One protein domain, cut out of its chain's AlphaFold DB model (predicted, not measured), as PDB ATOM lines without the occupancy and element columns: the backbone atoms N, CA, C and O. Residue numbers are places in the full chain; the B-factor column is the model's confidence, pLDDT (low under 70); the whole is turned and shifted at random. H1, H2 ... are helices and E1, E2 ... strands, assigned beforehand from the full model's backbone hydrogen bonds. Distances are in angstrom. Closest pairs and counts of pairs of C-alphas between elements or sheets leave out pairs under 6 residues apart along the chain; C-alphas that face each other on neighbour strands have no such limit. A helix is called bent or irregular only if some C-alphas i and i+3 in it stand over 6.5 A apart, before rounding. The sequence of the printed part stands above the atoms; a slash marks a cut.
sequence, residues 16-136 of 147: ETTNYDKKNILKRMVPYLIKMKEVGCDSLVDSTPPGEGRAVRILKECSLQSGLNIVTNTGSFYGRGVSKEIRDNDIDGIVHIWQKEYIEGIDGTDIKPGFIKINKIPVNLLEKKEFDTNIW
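AT A GLANCE: This is residues 16 to 136 of the 147 residues of the protein "Phosphotriesterase family protein" of Alkaliphilus peptidifermentans DSM 18978 (UniProt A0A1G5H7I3). Two small halves stand end to end, each built of two short parallel strands and two helices: E1 and E2 with H1 and H2 in the first, E3 and E4 with H3 and H4 in the second. Strand E2 runs on into E3 and joins the halves along the longest axis; H1 is at one end, H3 is near the other, and the tail of residues 119 to 136, with no named element, turns at the far end of the second half and comes back. The printed part has 121 residues with four named helices and four named strands, in the order H1 E1 H2 E2 E3 H3 H4 E4. Its two sheets, E1 E2 and E3 E4, are each parallel, and the class is mixed, helices and strands. The whole is compact, with a radius of gyration of the C-alphas of 15.7 A and spans of 44 by 33 by 23 A.

IN THESE COORDINATES: H1, residues 22 to 38, begins at C-alpha 22 (24.697, 26.749, -23.316) and is 23.5 A long. It has a kink of 37 degrees near residue 29 and is only just irregular: C-alphas 28 and 31 are 6.7 A apart. E1 is residues 43 to 45, and H2, residues 56 to 66, is 15.2 A long. E2 is residues 69 to 71 and E3 residues 73 to 76. H3 is residues 84 to 88, and H4, residues 91 to 104, is 19.7 A long. E4, residues 115 to 118, ends at C-alpha 118 (19.489, 6.039, -39.063).

HOW THE PARTS SIT: H1 and H2 touch, with the C-alphas of Ile 34 and Ser 66 closest at 4.7 A; they run the same way at a steep tilt of 46 degrees. H1 and E1 are near each other, with 6 pairs of C-alphas within 10 A. E1, H2 and E2 form a strand-helix-strand unit, two parallel neighbour strands with a helix between them in the chain, and its crossover is right-handed. N 44 and O 69 are within hydrogen-bond range at 2.8 A. The closest C-alphas of H2 and E2, Ser 63 and Asn 69, are 5.8 A apart. E2 and E3 meet only through their link, and E2 runs on into E3 at 23 degrees. E3, H3, H4 and E4 form a second such unit, also right-handed. N 117 and O 74 are 2.8 A apart, within hydrogen-bond range. The closest C-alphas of E3 and H4, Thr 74 and Trp 98, are 5.9 A apart. H3 and H4 are close but not clearly touching, with the C-alphas of Ile 86 and Ile 94 at 6.0 A. H2 and H4 are apart. In H2, H3 and H4 every O i to N i+4 pair is within hydrogen-bond range; in H1, 11 of 13 are.

THE WHOLE: The two C-alphas farthest apart, those of Glu 38 and Asp 90, are 44.9 A apart. The printed part has no cut, and no link between named elements is long. The mean pLDDT of the printed part is 84.9; residues 16 to 18 and 120 to 136 are under 70.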
ATOM      1  N   GLU A  16      11.869  20.697 -28.137       60.88
ATOM      2  CA  GLU A  16      11.576  22.088 -28.534       60.88
ATOM      3  C   GLU A  16      11.351  23.016 -27.328       60.88
ATOM      4  O   GLU A  16      11.554  24.225 -27.416       60.88
ATOM      5  N   THR A  17      10.981  22.451 -26.174       55.19
ATOM      6  CA  THR A  17      10.808  23.204 -24.922       55.19
ATOM      7  C   THR A  17      12.074  23.268 -24.070       55.19
ATOM      8  O   THR A  17      12.110  23.961 -23.051       55.19
ATOM      9  N   THR A  18      13.127  22.555 -24.474       60.84
ATOM     10  CA  THR A  18      14.334  22.404 -23.669       60.84
ATOM     11  C   THR A  18      15.297  23.551 -23.934       60.84
ATOM     12  O   THR A  18      15.995  23.614 -24.944       60.84
ATOM     13  N   ASN A  19      15.360  24.476 -22.980       70.50
ATOM     14  CA  ASN A  19      16.330  25.559 -23.006       70.50
ATOM     15  C   ASN A  19      17.661  25.067 -22.418       70.50
ATOM     16  O   ASN A  19      17.915  25.205 -21.219       70.50
ATOM     17  N   TYR A  20      18.494  24.438 -23.251       83.50
ATOM     18  CA  TYR A  20      19.822  23.992 -22.832       83.50
ATOM     19  C   TYR A  20      20.650  25.175 -22.319       83.50
ATOM     20  O   TYR A  20      20.867  26.155 -23.036       83.50
ATOM     21  N   ASP A  21      21.178  25.067 -21.094       90.25
ATOM     22  CA  ASP A  21      22.116  26.052 -20.555       90.25
ATOM     23  C   ASP A  21      23.449  25.956 -21.314       90.25
ATOM     24  O   ASP A  21      24.394  25.273 -20.901       90.25
ATOM     25  N   LYS A  22      23.516  26.666 -22.449       91.38
ATOM     26  CA  LYS A  22      24.697  26.749 -23.316       91.38
ATOM     27  C   LYS A  22      25.946  27.073 -22.497       91.38
ATOM     28  O   LYS A  22      26.994  26.480 -22.732       91.38
ATOM     29  N   LYS A  23      25.861  27.985 -21.523       94.06
ATOM     30  CA  LYS A  23      27.021  28.409 -20.730       94.06
ATOM     31  C   LYS A  23      27.536  27.273 -19.848       94.06
ATOM     32  O   LYS A  23      28.748  27.064 -19.782       94.06
ATOM     33  N   ASN A  24      26.641  26.541 -19.188       95.25
ATOM     34  CA  ASN A  24      27.019  25.391 -18.369       95.25
ATOM     35  C   ASN A  24      27.623  24.266 -19.219       95.25
ATOM     36  O   ASN A  24      28.693  23.757 -18.881       95.25
ATOM     37  N   ILE A  25      26.991  23.952 -20.354       95.38
ATOM     38  CA  ILE A  25      27.460  22.908 -21.271       95.38
ATOM     39  C   ILE A  25      28.868  23.226 -21.773       95.38
ATOM     40  O   ILE A  25      29.754  22.384 -21.660       95.38
ATOM     41  N   LEU A  26      29.118  24.449 -22.247       96.69
ATOM     42  CA  LEU A  26      30.445  24.846 -22.729       96.69
ATOM     43  C   LEU A  26      31.498  24.770 -21.630       96.69
ATOM     44  O   LEU A  26      32.555  24.173 -21.829       96.69
ATOM     45  N   LYS A  27      31.186  25.308 -20.443       97.62
ATOM     46  CA  LYS A  27      32.086  25.258 -19.283       97.62
ATOM     47  C   LYS A  27      32.476  23.821 -18.934       97.62
ATOM     48  O   LYS A  27      33.598  23.587 -18.488       97.62
ATOM     49  N   ARG A  28      31.554  22.870 -19.108       97.19
ATOM     50  CA  ARG A  28      31.782  21.460 -18.797       97.19
ATOM     51  C   ARG A  28      32.504  20.717 -19.918       97.19
ATOM     52  O   ARG A  28      33.421  19.966 -19.612       97.19
ATOM     53  N   MET A  29      32.101  20.907 -21.172       97.50
ATOM     54  CA  MET A  29      32.545  20.073 -22.294       97.50
ATOM     55  C   MET A  29      33.847  20.552 -22.933       97.50
ATOM     56  O   MET A  29      34.700  19.723 -23.240       97.50
ATOM     57  N   VAL A  30      34.050  21.866 -23.081       98.25
ATOM     58  CA  VAL A  30      35.233  22.423 -23.764       98.25
ATOM     59  C   VAL A  30      36.561  21.921 -23.174       98.25
ATOM     60  O   VAL A  30      37.417  21.520 -23.962       98.25
ATOM     61  N   PRO A  31      36.752  21.819 -21.840       98.44
ATOM     62  CA  PRO A  31      37.994  21.280 -21.281       98.44
ATOM     63  C   PRO A  31      38.302  19.836 -21.701       98.44
ATOM     64  O   PRO A  31      39.470  19.477 -21.828       98.44
ATOM     65  N   TYR A  32      37.285  18.994 -21.916       98.12
ATOM     66  CA  TYR A  32      37.496  17.627 -22.404       98.12
ATOM     67  C   TYR A  32      37.856  17.619 -23.889       98.12
ATOM     68  O   TYR A  32      38.759  16.893 -24.289       98.12
ATOM     69  N   LEU A  33      37.204  18.464 -24.689       98.19
ATOM     70  CA  LEU A  33      37.478  18.576 -26.122       98.19
ATOM     71  C   LEU A  33      38.888  19.120 -26.397       98.19
ATOM     72  O   LEU A  33      39.567  18.619 -27.289       98.19
ATOM     73  N   ILE A  34      39.362  20.081 -25.594       98.44
ATOM     74  CA  ILE A  34      40.750  20.568 -25.652       98.44
ATOM     75  C   ILE A  34      41.724  19.423 -25.368       98.44
ATOM     76  O   ILE A  34      42.632  19.192 -26.157       98.44
ATOM     77  N   LYS A  35      41.492  18.641 -24.304       98.19
ATOM     78  CA  LYS A  35      42.335  17.474 -23.998       98.19
ATOM     79  C   LYS A  35      42.355  16.463 -25.141       98.19
ATOM     80  O   LYS A  35      43.409  15.916 -25.438       98.19
ATOM     81  N   MET A  36      41.214  16.221 -25.795       97.31
ATOM     82  CA  MET A  36      41.160  15.361 -26.982       97.31
ATOM     83  C   MET A  36      42.049  15.910 -28.102       97.31
ATOM     84  O   MET A  36      42.813  15.150 -28.694       97.31
ATOM     85  N   LYS A  37      41.997  17.222 -28.357       97.12
ATOM     86  CA  LYS A  37      42.855  17.875 -29.351       97.12
ATOM     87  C   LYS A  37      44.341  17.768 -28.997       97.12
ATOM     88  O   LYS A  37      45.147  17.437 -29.860       97.12
ATOM     89  N   GLU A  38      44.698  17.978 -27.730       98.00
ATOM     90  CA  GLU A  38      46.077  17.894 -27.224       98.00
ATOM     91  C   GLU A  38      46.691  16.494 -27.368       98.00
ATOM     92  O   GLU A  38      47.890  16.377 -27.611       98.00
ATOM     93  N   VAL A  39      45.885  15.429 -27.268       97.56
ATOM     94  CA  VAL A  39      46.354  14.044 -27.471       97.56
ATOM     95  C   VAL A  39      46.327  13.595 -28.937       97.56
ATOM     96  O   VAL A  39      46.533  12.417 -29.221       97.56
ATOM     97  N   GLY A  40      46.092  14.520 -29.875       97.44
ATOM     98  CA  GLY A  40      46.163  14.269 -31.316       97.44
ATOM     99  C   GLY A  40      44.839  13.890 -31.979       97.44
ATOM    100  O   GLY A  40      44.848  13.411 -33.111       97.44
ATOM    101  N   CYS A  41      43.692  14.083 -31.318       96.94
ATOM    102  CA  CYS A  41      42.398  13.944 -31.984       96.94
ATOM    103  C   CYS A  41      42.105  15.191 -32.825       96.94
ATOM    104  O   CYS A  41      42.057  16.300 -32.297       96.94
ATOM    105  N   ASP A  42      41.858  15.025 -34.123       95.56
ATOM    106  CA  ASP A  42      41.536  16.153 -35.004       95.56
ATOM    107  C   ASP A  42      40.039  16.380 -35.199       95.56
ATOM    108  O   ASP A  42      39.621  17.520 -35.427       95.56
ATOM    109  N   SER A  43      39.240  15.317 -35.093       95.81
ATOM    110  CA  SER A  43      37.816  15.344 -35.419       95.81
ATOM    111  C   SER A  43      36.992  14.475 -34.471       95.81
ATOM    112  O   SER A  43      37.362  13.341 -34.178       95.81
ATOM    113  N   LEU A  44      35.831  14.980 -34.059       96.56
ATOM    114  CA  LEU A  44      34.808  14.257 -33.306       96.56
ATOM    115  C   LEU A  44      33.520  14.171 -34.125       96.56
ATOM    116  O   LEU A  44      33.088  15.145 -34.736       96.56
ATOM    117  N   VAL A  45      32.898  12.994 -34.117       97.38
ATOM    118  CA  VAL A  45      31.636  12.728 -34.817       97.38
ATOM    119  C   VAL A  45      30.503  12.713 -33.793       97.38
ATOM    120  O   VAL A  45      30.291  11.704 -33.120       97.38
ATOM    121  N   ASP A  46      29.786  13.832 -33.677       96.25
ATOM    122  CA  ASP A  46      28.613  13.953 -32.813       96.25
ATOM    123  C   ASP A  46      27.410  13.291 -33.495       96.25
ATOM    124  O   ASP A  46      26.923  13.715 -34.549       96.25
ATOM    125  N   SER A  47      26.977  12.186 -32.898       93.94
ATOM    126  CA  SER A  47      25.955  11.283 -33.421       93.94
ATOM    127  C   SER A  47      24.605  11.479 -32.747       93.94
ATOM    128  O   SER A  47      23.810  10.540 -32.733       93.94
ATOM    129  N   THR A  48      24.349  12.661 -32.175       91.94
ATOM    130  CA  THR A  48      23.054  13.015 -31.588       91.94
ATOM    131  C   THR A  48      22.073  13.424 -32.695       91.94
ATOM    132  O   THR A  48      22.289  14.463 -33.328       91.94
ATOM    133  N   PRO A  49      21.028  12.626 -32.986       87.56
ATOM    134  CA  PRO A  49      20.042  12.944 -34.018       87.56
ATOM    135  C   PRO A  49      19.028  14.003 -33.554       87.56
ATOM    136  O   PRO A  49      18.922  14.279 -32.350       87.56
ATOM    137  N   PRO A  50      18.243  14.584 -34.486       86.38
ATOM    138  CA  PRO A  50      17.047  15.325 -34.105       86.38
ATOM    139  C   PRO A  50      16.174  14.468 -33.177       86.38
ATOM    140  O   PRO A  50      15.997  13.276 -33.417       86.38
ATOM    141  N   GLY A  51      15.652  15.071 -32.108       83.75
ATOM    142  CA  GLY A  51      14.828  14.362 -31.127       83.75
ATOM    143  C   GLY A  51      15.577  13.661 -29.983       83.75
ATOM    144  O   GLY A  51      14.915  13.075 -29.132       83.75
ATOM    145  N   GLU A  52      16.911  13.778 -29.899       87.44
ATOM    146  CA  GLU A  52      17.727  13.323 -28.746       87.44
ATOM    147  C   GLU A  52      18.683  14.424 -28.215       87.44
ATOM    148  O   GLU A  52      19.725  14.151 -27.618       87.44
ATOM    149  N   GLY A  53      18.358  15.697 -28.465       88.25
ATOM    150  CA  GLY A  53      19.113  16.854 -27.962       88.25
ATOM    151  C   GLY A  53      20.191  17.404 -28.900       88.25
ATOM    152  O   GLY A  53      21.165  18.009 -28.443       88.25
ATOM    153  N   ARG A  54      20.042  17.218 -30.221       91.31
ATOM    154  CA  ARG A  54      20.927  17.829 -31.226       91.31
ATOM    155  C   ARG A  54      20.888  19.356 -31.101       91.31
ATOM    156  O   ARG A  54      19.840  19.965 -31.276       91.31
ATOM    157  N   ALA A  55      22.040  19.975 -30.836       92.00
ATOM    158  CA  ALA A  55      22.152  21.424 -30.645       92.00
ATOM    159  C   ALA A  55      23.331  22.010 -31.440       92.00
ATOM    160  O   ALA A  55      24.384  22.345 -30.887       92.00
ATOM    161  N   VAL A  56      23.159  22.171 -32.759       93.88
ATOM    162  CA  VAL A  56      24.246  22.536 -33.695       93.88
ATOM    163  C   VAL A  56      24.953  23.854 -33.357       93.88
ATOM    164  O   VAL A  56      26.159  23.990 -33.560       93.88
ATOM    165  N   ARG A  57      24.246  24.816 -32.751       94.31
ATOM    166  CA  ARG A  57      24.839  26.087 -32.295       94.31
ATOM    167  C   ARG A  57      25.801  25.900 -31.119       94.31
ATOM    168  O   ARG A  57      26.780  26.636 -31.016       94.31
ATOM    169  N   ILE A  58      25.531  24.934 -30.237       95.31
ATOM    170  CA  ILE A  58      26.436  24.581 -29.136       95.31
ATOM    171  C   ILE A  58      27.628  23.797 -29.689       95.31
ATOM    172  O   ILE A  58      28.758  24.101 -29.323       95.31
ATOM    173  N   LEU A  59      27.404  22.870 -30.629       96.50
ATOM    174  CA  LEU A  59      28.485  22.133 -31.299       96.50
ATOM    175  C   LEU A  59      29.466  23.077 -32.013       96.50
ATOM    176  O   LEU A  59      30.676  22.935 -31.845       96.50
ATOM    177  N   LYS A  60      28.965  24.086 -32.742       96.44
ATOM    178  CA  LYS A  60      29.804  25.114 -33.389       96.44
ATOM    179  C   LYS A  60      30.682  25.846 -32.378       96.44
ATOM    180  O   LYS A  60      31.875  26.009 -32.602       96.44
ATOM    181  N   GLU A  61      30.113  26.246 -31.248       97.31
ATOM    182  CA  GLU A  61      30.857  26.923 -30.185       97.31
ATOM    183  C   GLU A  61      31.902  26.004 -29.529       97.31
ATOM    184  O   GLU A  61      33.042  26.417 -29.327       97.31
ATOM    185  N   CYS A  62      31.552  24.745 -29.259       97.75
ATOM    186  CA  CYS A  62      32.491  23.729 -28.785       97.75
ATOM    187  C   CYS A  62      33.674  23.557 -29.749       97.75
ATOM    188  O   CYS A  62      34.819  23.507 -29.303       97.75
ATOM    189  N   SER A  63      33.409  23.493 -31.057       97.94
ATOM    190  CA  SER A  63      34.441  23.363 -32.092       97.94
ATOM    191  C   SER A  63      35.373  24.576 -32.094       97.94
ATOM    192  O   SER A  63      36.587  24.415 -31.983       97.94
ATOM    193  N   LEU A  64      34.811  25.791 -32.097       98.00
ATOM    194  CA  LEU A  64      35.582  27.037 -32.081       98.00
ATOM    195  C   LEU A  64      36.472  27.169 -30.837       98.00
ATOM    196  O   LEU A  64      37.622  27.576 -30.956       98.00
ATOM    197  N   GLN A  65      35.958  26.821 -29.654       98.19
ATOM    198  CA  GLN A  65      36.711  26.973 -28.403       98.19
ATOM    199  C   GLN A  65      37.753  25.873 -28.176       98.19
ATOM    200  O   GLN A  65      38.739  26.111 -27.482       98.19
ATOM    201  N   SER A  66      37.543  24.671 -28.721       97.81
ATOM    202  CA  SER A  66      38.459  23.537 -28.527       97.81
ATOM    203  C   SER A  66      39.476  23.346 -29.651       97.81
ATOM    204  O   SER A  66      40.466  22.647 -29.454       97.81
ATOM    205  N   GLY A  67      39.235  23.923 -30.833       96.12
ATOM    206  CA  GLY A  67      40.031  23.662 -32.036       96.12
ATOM    207  C   GLY A  67      39.817  22.264 -32.633       96.12
ATOM    208  O   GLY A  67      40.567  21.851 -33.519       96.12
ATOM    209  N   LEU A  68      38.819  21.521 -32.143       96.38
ATOM    210  CA  LEU A  68      38.430  20.215 -32.659       96.38
ATOM    211  C   LEU A  68      37.420  20.389 -33.798       96.38
ATOM    212  O   LEU A  68      36.463  21.157 -33.670       96.38
ATOM    213  N   ASN A  69      37.580  19.648 -34.894       96.81
ATOM    214  CA  ASN A  69      36.544  19.592 -35.921       96.81
ATOM    215  C   ASN A  69      35.376  18.757 -35.389       96.81
ATOM    216  O   ASN A  69      35.581  17.630 -34.943       96.81
ATOM    217  N   ILE A  70      34.151  19.277 -35.423       97.69
ATOM    218  CA  ILE A  70      32.972  18.531 -34.965       97.69
ATOM    219  C   ILE A  70      32.045  18.297 -36.150       97.69
ATOM    220  O   ILE A  70      31.524  19.243 -36.739       97.69
ATOM    221  N   VAL A  71      31.836  17.027 -36.487       97.06
ATOM    222  CA  VAL A  71      30.922  16.591 -37.544       97.06
ATOM    223  C   VAL A  71      29.587  16.220 -36.908       97.06
ATOM    224  O   VAL A  71      29.548  15.361 -36.032       97.06
ATOM    225  N   THR A  72      28.500  16.856 -37.346       95.62
ATOM    226  CA  THR A  72      27.129  16.558 -36.894       95.62
ATOM    227  C   THR A  72      26.338  15.795 -37.961       95.62
ATOM    228  O   THR A  72      26.855  15.503 -39.043       95.62
ATOM    229  N   ASN A  73      25.081  15.475 -37.664       94.38
ATOM    230  CA  ASN A  73      24.242  14.598 -38.468       94.38
ATOM    231  C   ASN A  73      22.833  15.147 -38.719       94.38
ATOM    232  O   ASN A  73      22.321  15.984 -37.972       94.38
ATOM    233  N   THR A  74      22.220  14.624 -39.776       91.62
ATOM    234  CA  THR A  74      20.766  14.569 -39.980       91.62
ATOM    235  C   THR A  74      20.296  13.135 -39.736       91.62
ATOM    236  O   THR A  74      21.115  12.261 -39.440       91.62
ATOM    237  N   GLY A  75      19.006  12.854 -39.881       88.50
ATOM    238  CA  GLY A  75      18.479  11.499 -39.787       88.50
ATOM    239  C   GLY A  75      17.371  11.343 -38.755       88.50
ATOM    240  O   GLY A  75      16.607  12.267 -38.495       88.50
ATOM    241  N   SER A  76      17.262  10.143 -38.189       84.62
ATOM    242  CA  SER A  76      16.230   9.790 -37.213       84.62
ATOM    243  C   SER A  76      16.713   8.711 -36.241       84.62
ATOM    244  O   SER A  76      17.472   7.800 -36.599       84.62
ATOM    245  N   PHE A  77      16.230   8.798 -35.000       78.56
ATOM    246  CA  PHE A  77      16.450   7.795 -33.963       78.56
ATOM    247  C   PHE A  77      15.321   6.748 -33.911       78.56
ATOM    248  O   PHE A  77      14.646   6.487 -34.902       78.56
ATOM    249  N   TYR A  78      15.145   6.091 -32.764       75.44
ATOM    250  CA  TYR A  78      14.078   5.123 -32.522       75.44
ATOM    251  C   TYR A  78      13.268   5.498 -31.275       75.44
ATOM    252  O   TYR A  78      13.708   6.269 -30.424       75.44
ATOM    253  N   GLY A  79      12.074   4.917 -31.142       74.06
ATOM    254  CA  GLY A  79      11.245   5.077 -29.948       74.06
ATOM    255  C   GLY A  79      10.804   6.524 -29.724       74.06
ATOM    256  O   GLY A  79      10.253   7.151 -30.626       74.06
ATOM    257  N   ARG A  80      11.030   7.047 -28.513       72.44
ATOM    258  CA  ARG A  80      10.623   8.412 -28.134       72.44
ATOM    259  C   ARG A  80      11.451   9.510 -28.809       72.44
ATOM    260  O   ARG A  80      11.011  10.652 -28.812       72.44
ATOM    261  N   GLY A  81      12.604   9.174 -29.383       74.06
ATOM    262  CA  GLY A  81      13.453  10.116 -30.115       74.06
ATOM    263  C   GLY A  81      13.007  10.374 -31.556       74.06
ATOM    264  O   GLY A  81      13.613  11.189 -32.241       74.06
ATOM    265  N   VAL A  82      11.962   9.696 -32.054       82.19
ATOM    266  CA  VAL A  82      11.434   9.965 -33.400       82.19
ATOM    267  C   VAL A  82      10.596  11.242 -33.364       82.19
ATOM    268  O   VAL A  82       9.562  11.288 -32.694       82.19
ATOM    269  N   SER A  83      11.025  12.273 -34.095       80.62
ATOM    270  CA  SER A  83      10.296  13.540 -34.166       80.62
ATOM    271  C   SER A  83       8.904  13.365 -34.771       80.62
ATOM    272  O   SER A  83       8.641  12.441 -35.545       80.62
ATOM    273  N   LYS A  84       7.984  14.270 -34.419       81.44
ATOM    274  CA  LYS A  84       6.669  14.352 -35.070       81.44
ATOM    275  C   LYS A  84       6.812  14.494 -36.589       81.44
ATOM    276  O   LYS A  84       6.089  13.841 -37.327       81.44
ATOM    277  N   GLU A  85       7.786  15.281 -37.038       80.31
ATOM    278  CA  GLU A  85       8.076  15.475 -38.459       80.31
ATOM    279  C   GLU A  85       8.410  14.154 -39.165       80.31
ATOM    280  O   GLU A  85       7.886  13.891 -40.238       80.31
ATOM    281  N   ILE A  86       9.194  13.272 -38.540       83.94
ATOM    282  CA  ILE A  86       9.499  11.955 -39.114       83.94
ATOM    283  C   ILE A  86       8.315  10.983 -38.984       83.94
ATOM    284  O   ILE A  86       8.092  10.183 -39.887       83.94
ATOM    285  N   ARG A  87       7.551  11.025 -37.881       83.94
ATOM    286  CA  ARG A  87       6.392  10.129 -37.668       83.94
ATOM    287  C   ARG A  87       5.245  10.388 -38.643       83.94
ATOM    288  O   ARG A  87       4.573   9.436 -39.031       83.94
ATOM    289  N   ASP A  88       5.023  11.649 -38.998       86.38
ATOM    290  CA  ASP A  88       3.840  12.074 -39.749       86.38
ATOM    291  C   ASP A  88       4.088  12.187 -41.263       86.38
ATOM    292  O   ASP A  88       3.145  12.431 -42.016       86.38
ATOM    293  N   ASN A  89       5.334  12.018 -41.715       83.88
ATOM    294  CA  ASN A  89       5.698  12.037 -43.130       83.88
ATOM    295  C   ASN A  89       5.861  10.621 -43.697       83.88
ATOM    296  O   ASN A  89       6.183   9.664 -42.991       83.88
ATOM    297  N   ASP A  90       5.668  10.502 -45.008       84.00
ATOM    298  CA  ASP A  90       6.063   9.318 -45.761       84.00
ATOM    299  C   ASP A  90       7.569   9.338 -46.077       84.00
ATOM    300  O   ASP A  90       8.324  10.206 -45.633       84.00
ATOM    301  N   ILE A  91       8.026   8.341 -46.836       81.75
ATOM    302  CA  ILE A  91       9.436   8.215 -47.212       81.75
ATOM    303  C   ILE A  91       9.936   9.469 -47.937       81.75
ATOM    304  O   ILE A  91      11.032   9.938 -47.641       81.75
ATOM    305  N   ASP A  92       9.137  10.028 -48.842       82.94
ATOM    306  CA  ASP A  92       9.565  11.144 -49.685       82.94
ATOM    307  C   ASP A  92       9.635  12.436 -48.871       82.94
ATOM    308  O   ASP A  92      10.599  13.194 -48.995       82.94
ATOM    309  N   GLY A  93       8.692  12.630 -47.945       87.19
ATOM    310  CA  GLY A  93       8.755  13.692 -46.947       87.19
ATOM    311  C   GLY A  93       9.991  13.577 -46.049       87.19
ATOM    312  O   GLY A  93      10.702  14.562 -45.857       87.19
ATOM    313  N   ILE A  94      10.318  12.377 -45.557       86.62
ATOM    314  CA  ILE A  94      11.522  12.143 -44.737       86.62
ATOM    315  C   ILE A  94      12.801  12.467 -45.517       86.62
ATOM    316  O   ILE A  94      13.680  13.165 -45.007       86.62
ATOM    317  N   VAL A  95      12.908  11.993 -46.762       85.31
ATOM    318  CA  VAL A  95      14.059  12.289 -47.628       85.31
ATOM    319  C   VAL A  95      14.173  13.788 -47.879       85.31
ATOM    320  O   VAL A  95      15.275  14.333 -47.788       85.31
ATOM    321  N   HIS A  96      13.052  14.469 -48.126       89.25
ATOM    322  CA  HIS A  96      13.028  15.913 -48.325       89.25
ATOM    323  C   HIS A  96      13.561  16.676 -47.104       89.25
ATOM    324  O   HIS A  96      14.360  17.597 -47.270       89.25
ATOM    325  N   ILE A  97      13.197  16.270 -45.884       89.81
ATOM    326  CA  ILE A  97      13.699  16.879 -44.638       89.81
ATOM    327  C   ILE A  97      15.227  16.772 -44.563       89.81
ATOM    328  O   ILE A  97      15.918  17.773 -44.360       89.81
ATOM    329  N   TRP A  98      15.781  15.577 -44.775       90.94
ATOM    330  CA  TRP A  98      17.230  15.360 -44.694       90.94
ATOM    331  C   TRP A  98      17.995  16.076 -45.813       90.94
ATOM    332  O   TRP A  98      19.067  16.637 -45.574       90.94
ATOM    333  N   GLN A  99      17.441  16.097 -47.029       90.88
ATOM    334  CA  GLN A  99      18.004  16.855 -48.147       90.88
ATOM    335  C   GLN A  99      17.999  18.353 -47.860       90.88
ATOM    336  O   GLN A  99      19.000  19.023 -48.111       90.88
ATOM    337  N   LYS A 100      16.911  18.877 -47.291       92.50
ATOM    338  CA  LYS A 100      16.817  20.279 -46.898       92.50
ATOM    339  C   LYS A 100      17.890  20.641 -45.875       92.50
ATOM    340  O   LYS A 100      18.618  21.604 -46.093       92.50
ATOM    341  N   GLU A 101      18.075  19.839 -44.824       93.75
ATOM    342  CA  GLU A 101      19.155  20.067 -43.848       93.75
ATOM    343  C   GLU A 101      20.549  20.024 -44.488       93.75
ATOM    344  O   GLU A 101      21.438  20.788 -44.114       93.75
ATOM    345  N   TYR A 102      20.759  19.153 -45.476       93.56
ATOM    346  CA  TYR A 102      22.023  19.070 -46.204       93.56
ATOM    347  C   TYR A 102      22.277  20.269 -47.134       93.56
ATOM    348  O   TYR A 102      23.403  20.772 -47.243       93.56
ATOM    349  N   ILE A 103      21.239  20.749 -47.817       92.12
ATOM    350  CA  ILE A 103      21.340  21.834 -48.796       92.12
ATOM    351  C   ILE A 103      21.375  23.193 -48.094       92.12
ATOM    352  O   ILE A 103      22.269  23.997 -48.377       92.12
ATOM    353  N   GLU A 104      20.443  23.430 -47.176       94.31
ATOM    354  CA  GLU A 104      20.182  24.732 -46.553       94.31
ATOM    355  C   GLU A 104      20.864  24.884 -45.188       94.31
ATOM    356  O   GLU A 104      21.285  25.987 -44.841       94.31
ATOM    357  N   GLY A 105      21.038  23.782 -44.452       92.56
ATOM    358  CA  GLY A 105      21.581  23.756 -43.093       92.56
ATOM    359  C   GLY A 105      20.535  23.422 -42.020       92.56
ATOM    360  O   GLY A 105      19.335  23.349 -42.278       92.56
ATOM    361  N   ILE A 106      21.009  23.170 -40.800       92.56
ATOM    362  CA  ILE A 106      20.215  22.662 -39.668       92.56
ATOM    363  C   ILE A 106      19.714  23.818 -38.788       92.56
ATOM    364  O   ILE A 106      20.470  24.747 -38.500       92.56
ATOM    365  N   ASP A 107      18.469  23.758 -38.307       89.69
ATOM    366  CA  ASP A 107      17.887  24.676 -37.305       89.69
ATOM    367  C   ASP A 107      18.075  26.182 -37.625       89.69
ATOM    368  O   ASP A 107      18.435  27.007 -36.766       89.69
ATOM    369  N   GLY A 108      17.891  26.550 -38.899       91.06
ATOM    370  CA  GLY A 108      18.067  27.924 -39.388       91.06
ATOM    371  C   GLY A 108      19.514  28.430 -39.291       91.06
ATOM    372  O   GLY A 108      19.751  29.622 -39.077       91.06
ATOM    373  N   THR A 109      20.489  27.523 -39.348       93.12
ATOM    374  CA  THR A 109      21.921  27.833 -39.459       93.12
ATOM    375  C   THR A 109      22.449  27.469 -40.840       93.12
ATOM    376  O   THR A 109      21.793  26.766 -41.594       93.12
ATOM    377  N   ASP A 110      23.675  27.897 -41.129       93.50
ATOM    378  CA  ASP A 110      24.477  27.456 -42.272       93.50
ATOM    379  C   ASP A 110      25.225  26.129 -42.014       93.50
ATOM    380  O   ASP A 110      26.028  25.691 -42.840       93.50
ATOM    381  N   ILE A 111      25.005  25.491 -40.856       94.81
ATOM    382  CA  ILE A 111      25.700  24.267 -40.448       94.81
ATOM    383  C   ILE A 111      25.030  23.076 -41.121       94.81
ATOM    384  O   ILE A 111      23.851  22.806 -40.898       94.81
ATOM    385  N   LYS A 112      25.816  22.333 -41.897       95.50
ATOM    386  CA  LYS A 112      25.352  21.170 -42.651       95.50
ATOM    387  C   LYS A 112      25.707  19.861 -41.939       95.50
ATOM    388  O   LYS A 112      26.772  19.776 -41.321       95.50
ATOM    389  N   PRO A 113      24.856  18.829 -42.040       95.31
ATOM    390  CA  PRO A 113      25.197  17.492 -41.585       95.31
ATOM    391  C   PRO A 113      26.336  16.917 -42.434       95.31
ATOM    392  O   PRO A 113      26.343  17.049 -43.659       95.31
ATOM    393  N   GLY A 114      27.282  16.242 -41.782       94.50
ATOM    394  CA  GLY A 114      28.321  15.468 -42.463       94.50
ATOM    395  C   GLY A 114      27.949  14.001 -42.657       94.50
ATOM    396  O   GLY A 114      28.591  13.324 -43.451       94.50
ATOM    397  N   PHE A 115      26.929  13.515 -41.939       92.06
ATOM    398  CA  PHE A 115      26.403  12.163 -42.100       92.06
ATOM    399  C   PHE A 115      24.891  12.054 -41.794       92.06
ATOM    400  O   PHE A 115      24.301  12.970 -41.220       92.06
ATOM    401  N   ILE A 116      24.258  10.941 -42.182       90.19
ATOM    402  CA  ILE A 116      22.869  10.608 -41.830       90.19
ATOM    403  C   ILE A 116      22.914   9.489 -40.792       90.19
ATOM    404  O   ILE A 116      23.482   8.422 -41.036       90.19
ATOM    405  N   LYS A 117      22.320   9.729 -39.624       88.62
ATOM    406  CA  LYS A 117      22.153   8.739 -38.564       88.62
ATOM    407  C   LYS A 117      20.781   8.091 -38.699       88.62
ATOM    408  O   LYS A 117      19.763   8.759 -38.561       88.62
ATOM    409  N   ILE A 118      20.744   6.784 -38.932       84.31
ATOM    410  CA  ILE A 118      19.489   6.039 -39.063       84.31
ATOM    411  C   ILE A 118      19.492   4.899 -38.054       84.31
ATOM    412  O   ILE A 118      20.331   4.006 -38.145       84.31
ATOM    413  N   ASN A 119      18.548   4.920 -37.110       74.31
ATOM    414  CA  ASN A 119      18.243   3.746 -36.285       74.31
ATOM    415  C   ASN A 119      16.946   3.051 -36.725       74.31
ATOM    416  O   ASN A 119      16.883   1.826 -36.692       74.31
ATOM    417  N   LYS A 120      15.909   3.799 -37.138       66.06
ATOM    418  CA  LYS A 120      14.685   3.214 -37.704       66.06
ATOM    419  C   LYS A 120      14.043   4.123 -38.756       66.06
ATOM    420  O   LYS A 120      13.827   5.306 -38.523       66.06
ATOM    421  N   ILE A 121      13.697   3.513 -39.882       61.53
ATOM    422  CA  ILE A 121      12.888   4.029 -40.995       61.53
ATOM    423  C   ILE A 121      11.998   2.876 -41.486       61.53
ATOM    424  O   ILE A 121      12.321   1.716 -41.206       61.53
ATOM    425  N   PRO A 122      10.884   3.138 -42.192       53.62
ATOM    426  CA  PRO A 122      10.179   2.087 -42.923       53.62
ATOM    427  C   PRO A 122      11.166   1.364 -43.853       53.62
ATOM    428  O   PRO A 122      11.935   2.019 -44.557       53.62
ATOM    429  N   VAL A 123      11.156   0.026 -43.844       52.91
ATOM    430  CA  VAL A 123      12.150  -0.847 -44.515       52.91
ATOM    431  C   VAL A 123      12.330  -0.501 -46.007       52.91
ATOM    432  O   VAL A 123      13.414  -0.638 -46.564       52.91
ATOM    433  N   ASN A 124      11.296   0.065 -46.625       54.56
ATOM    434  CA  ASN A 124      11.203   0.369 -48.050       54.56
ATOM    435  C   ASN A 124      11.996   1.627 -48.476       54.56
ATOM    436  O   ASN A 124      12.111   1.902 -49.670       54.56
ATOM    437  N   LEU A 125      12.536   2.417 -47.537       53.84
ATOM    438  CA  LEU A 125      13.301   3.637 -47.849       53.84
ATOM    439  C   LEU A 125      14.702   3.320 -48.403       53.84
ATOM    440  O   LEU A 125      15.251   4.115 -49.157       53.84
ATOM    441  N   LEU A 126      15.241   2.130 -48.108       50.81
ATOM    442  CA  LEU A 126      16.479   1.620 -48.716       50.81
ATOM    443  C   LEU A 126      16.258   1.049 -50.130       50.81
ATOM    444  O   LEU A 126      17.203   0.944 -50.907       50.81
ATOM    445  N   GLU A 127      15.018   0.685 -50.468       48.81
ATOM    446  CA  GLU A 127      14.655   0.111 -51.771       48.81
ATOM    447  C   GLU A 127      14.256   1.185 -52.795       48.81
ATOM    448  O   GLU A 127      14.389   0.985 -54.007       48.81
ATOM    449  N   LYS A 128      13.803   2.354 -52.325       49.25
ATOM    450  CA  LYS A 128      13.545   3.520 -53.173       49.25
ATOM    451  C   LYS A 128      14.874   4.116 -53.654       49.25
ATOM    452  O   LYS A 128      15.600   4.757 -52.903       49.25
ATOM    453  N   LYS A 129      15.147   3.983 -54.957       47.41
ATOM    454  CA  LYS A 129      16.258   4.632 -55.696       47.41
ATOM    455  C   LYS A 129      16.230   6.177 -55.684       47.41
ATOM    456  O   LYS A 129      16.995   6.799 -56.412       47.41
ATOM    457  N   GLU A 130      15.341   6.794 -54.910       47.47
ATOM    458  CA  GLU A 130      15.109   8.244 -54.863       47.47
ATOM    459  C   GLU A 130      16.020   8.965 -53.862       47.47
ATOM    460  O   GLU A 130      16.139  10.189 -53.922       47.47
ATOM    461  N   PHE A 131      16.719   8.238 -52.978       52.28
ATOM    462  CA  PHE A 131      17.789   8.844 -52.193       52.28
ATOM    463  C   PHE A 131      19.008   9.073 -53.091       52.28
ATOM    464  O   PHE A 131      19.889   8.220 -53.213       52.28
ATOM    465  N   ASP A 132      19.028  10.219 -53.772       55.03
ATOM    466  CA  ASP A 132      20.125  10.579 -54.660       55.03
ATOM    467  C   ASP A 132      21.399  10.866 -53.855       55.03
ATOM    468  O   ASP A 132      21.689  11.991 -53.445       55.03
ATOM    469  N   THR A 133      22.185   9.813 -53.640       51.81
ATOM    470  CA  THR A 133      23.513   9.900 -53.025       51.81
ATOM    471  C   THR A 133      24.468  10.817 -53.795       51.81
ATOM    472  O   THR A 133      25.436  11.276 -53.198       51.81
ATOM    473  N   ASN A 134      24.194  11.163 -55.064       47.06
ATOM    474  CA  ASN A 134      25.017  12.116 -55.819       47.06
ATOM    475  C   ASN A 134      24.852  13.559 -55.318       47.06
ATOM    476  O   ASN A 134      25.749  14.381 -55.511       47.06
ATOM    477  N   ILE A 135      23.739  13.876 -54.643       52.25
ATOM    478  CA  ILE A 135      23.594  15.142 -53.910       52.25
ATOM    479  C   ILE A 135      24.576  15.154 -52.732       52.25
ATOM    480  O   ILE A 135      25.109  16.197 -52.368       52.25
ATOM    481  N   TRP A 136      24.865  13.985 -52.162       49.88
ATOM    482  CA  TRP A 136      25.601  13.818 -50.924       49.88
ATOM    483  C   TRP A 136      27.083  13.496 -51.163       49.88
ATOM    484  O   TRP A 136      27.548  12.377 -50.974       49.88
TER     485      TRP A 136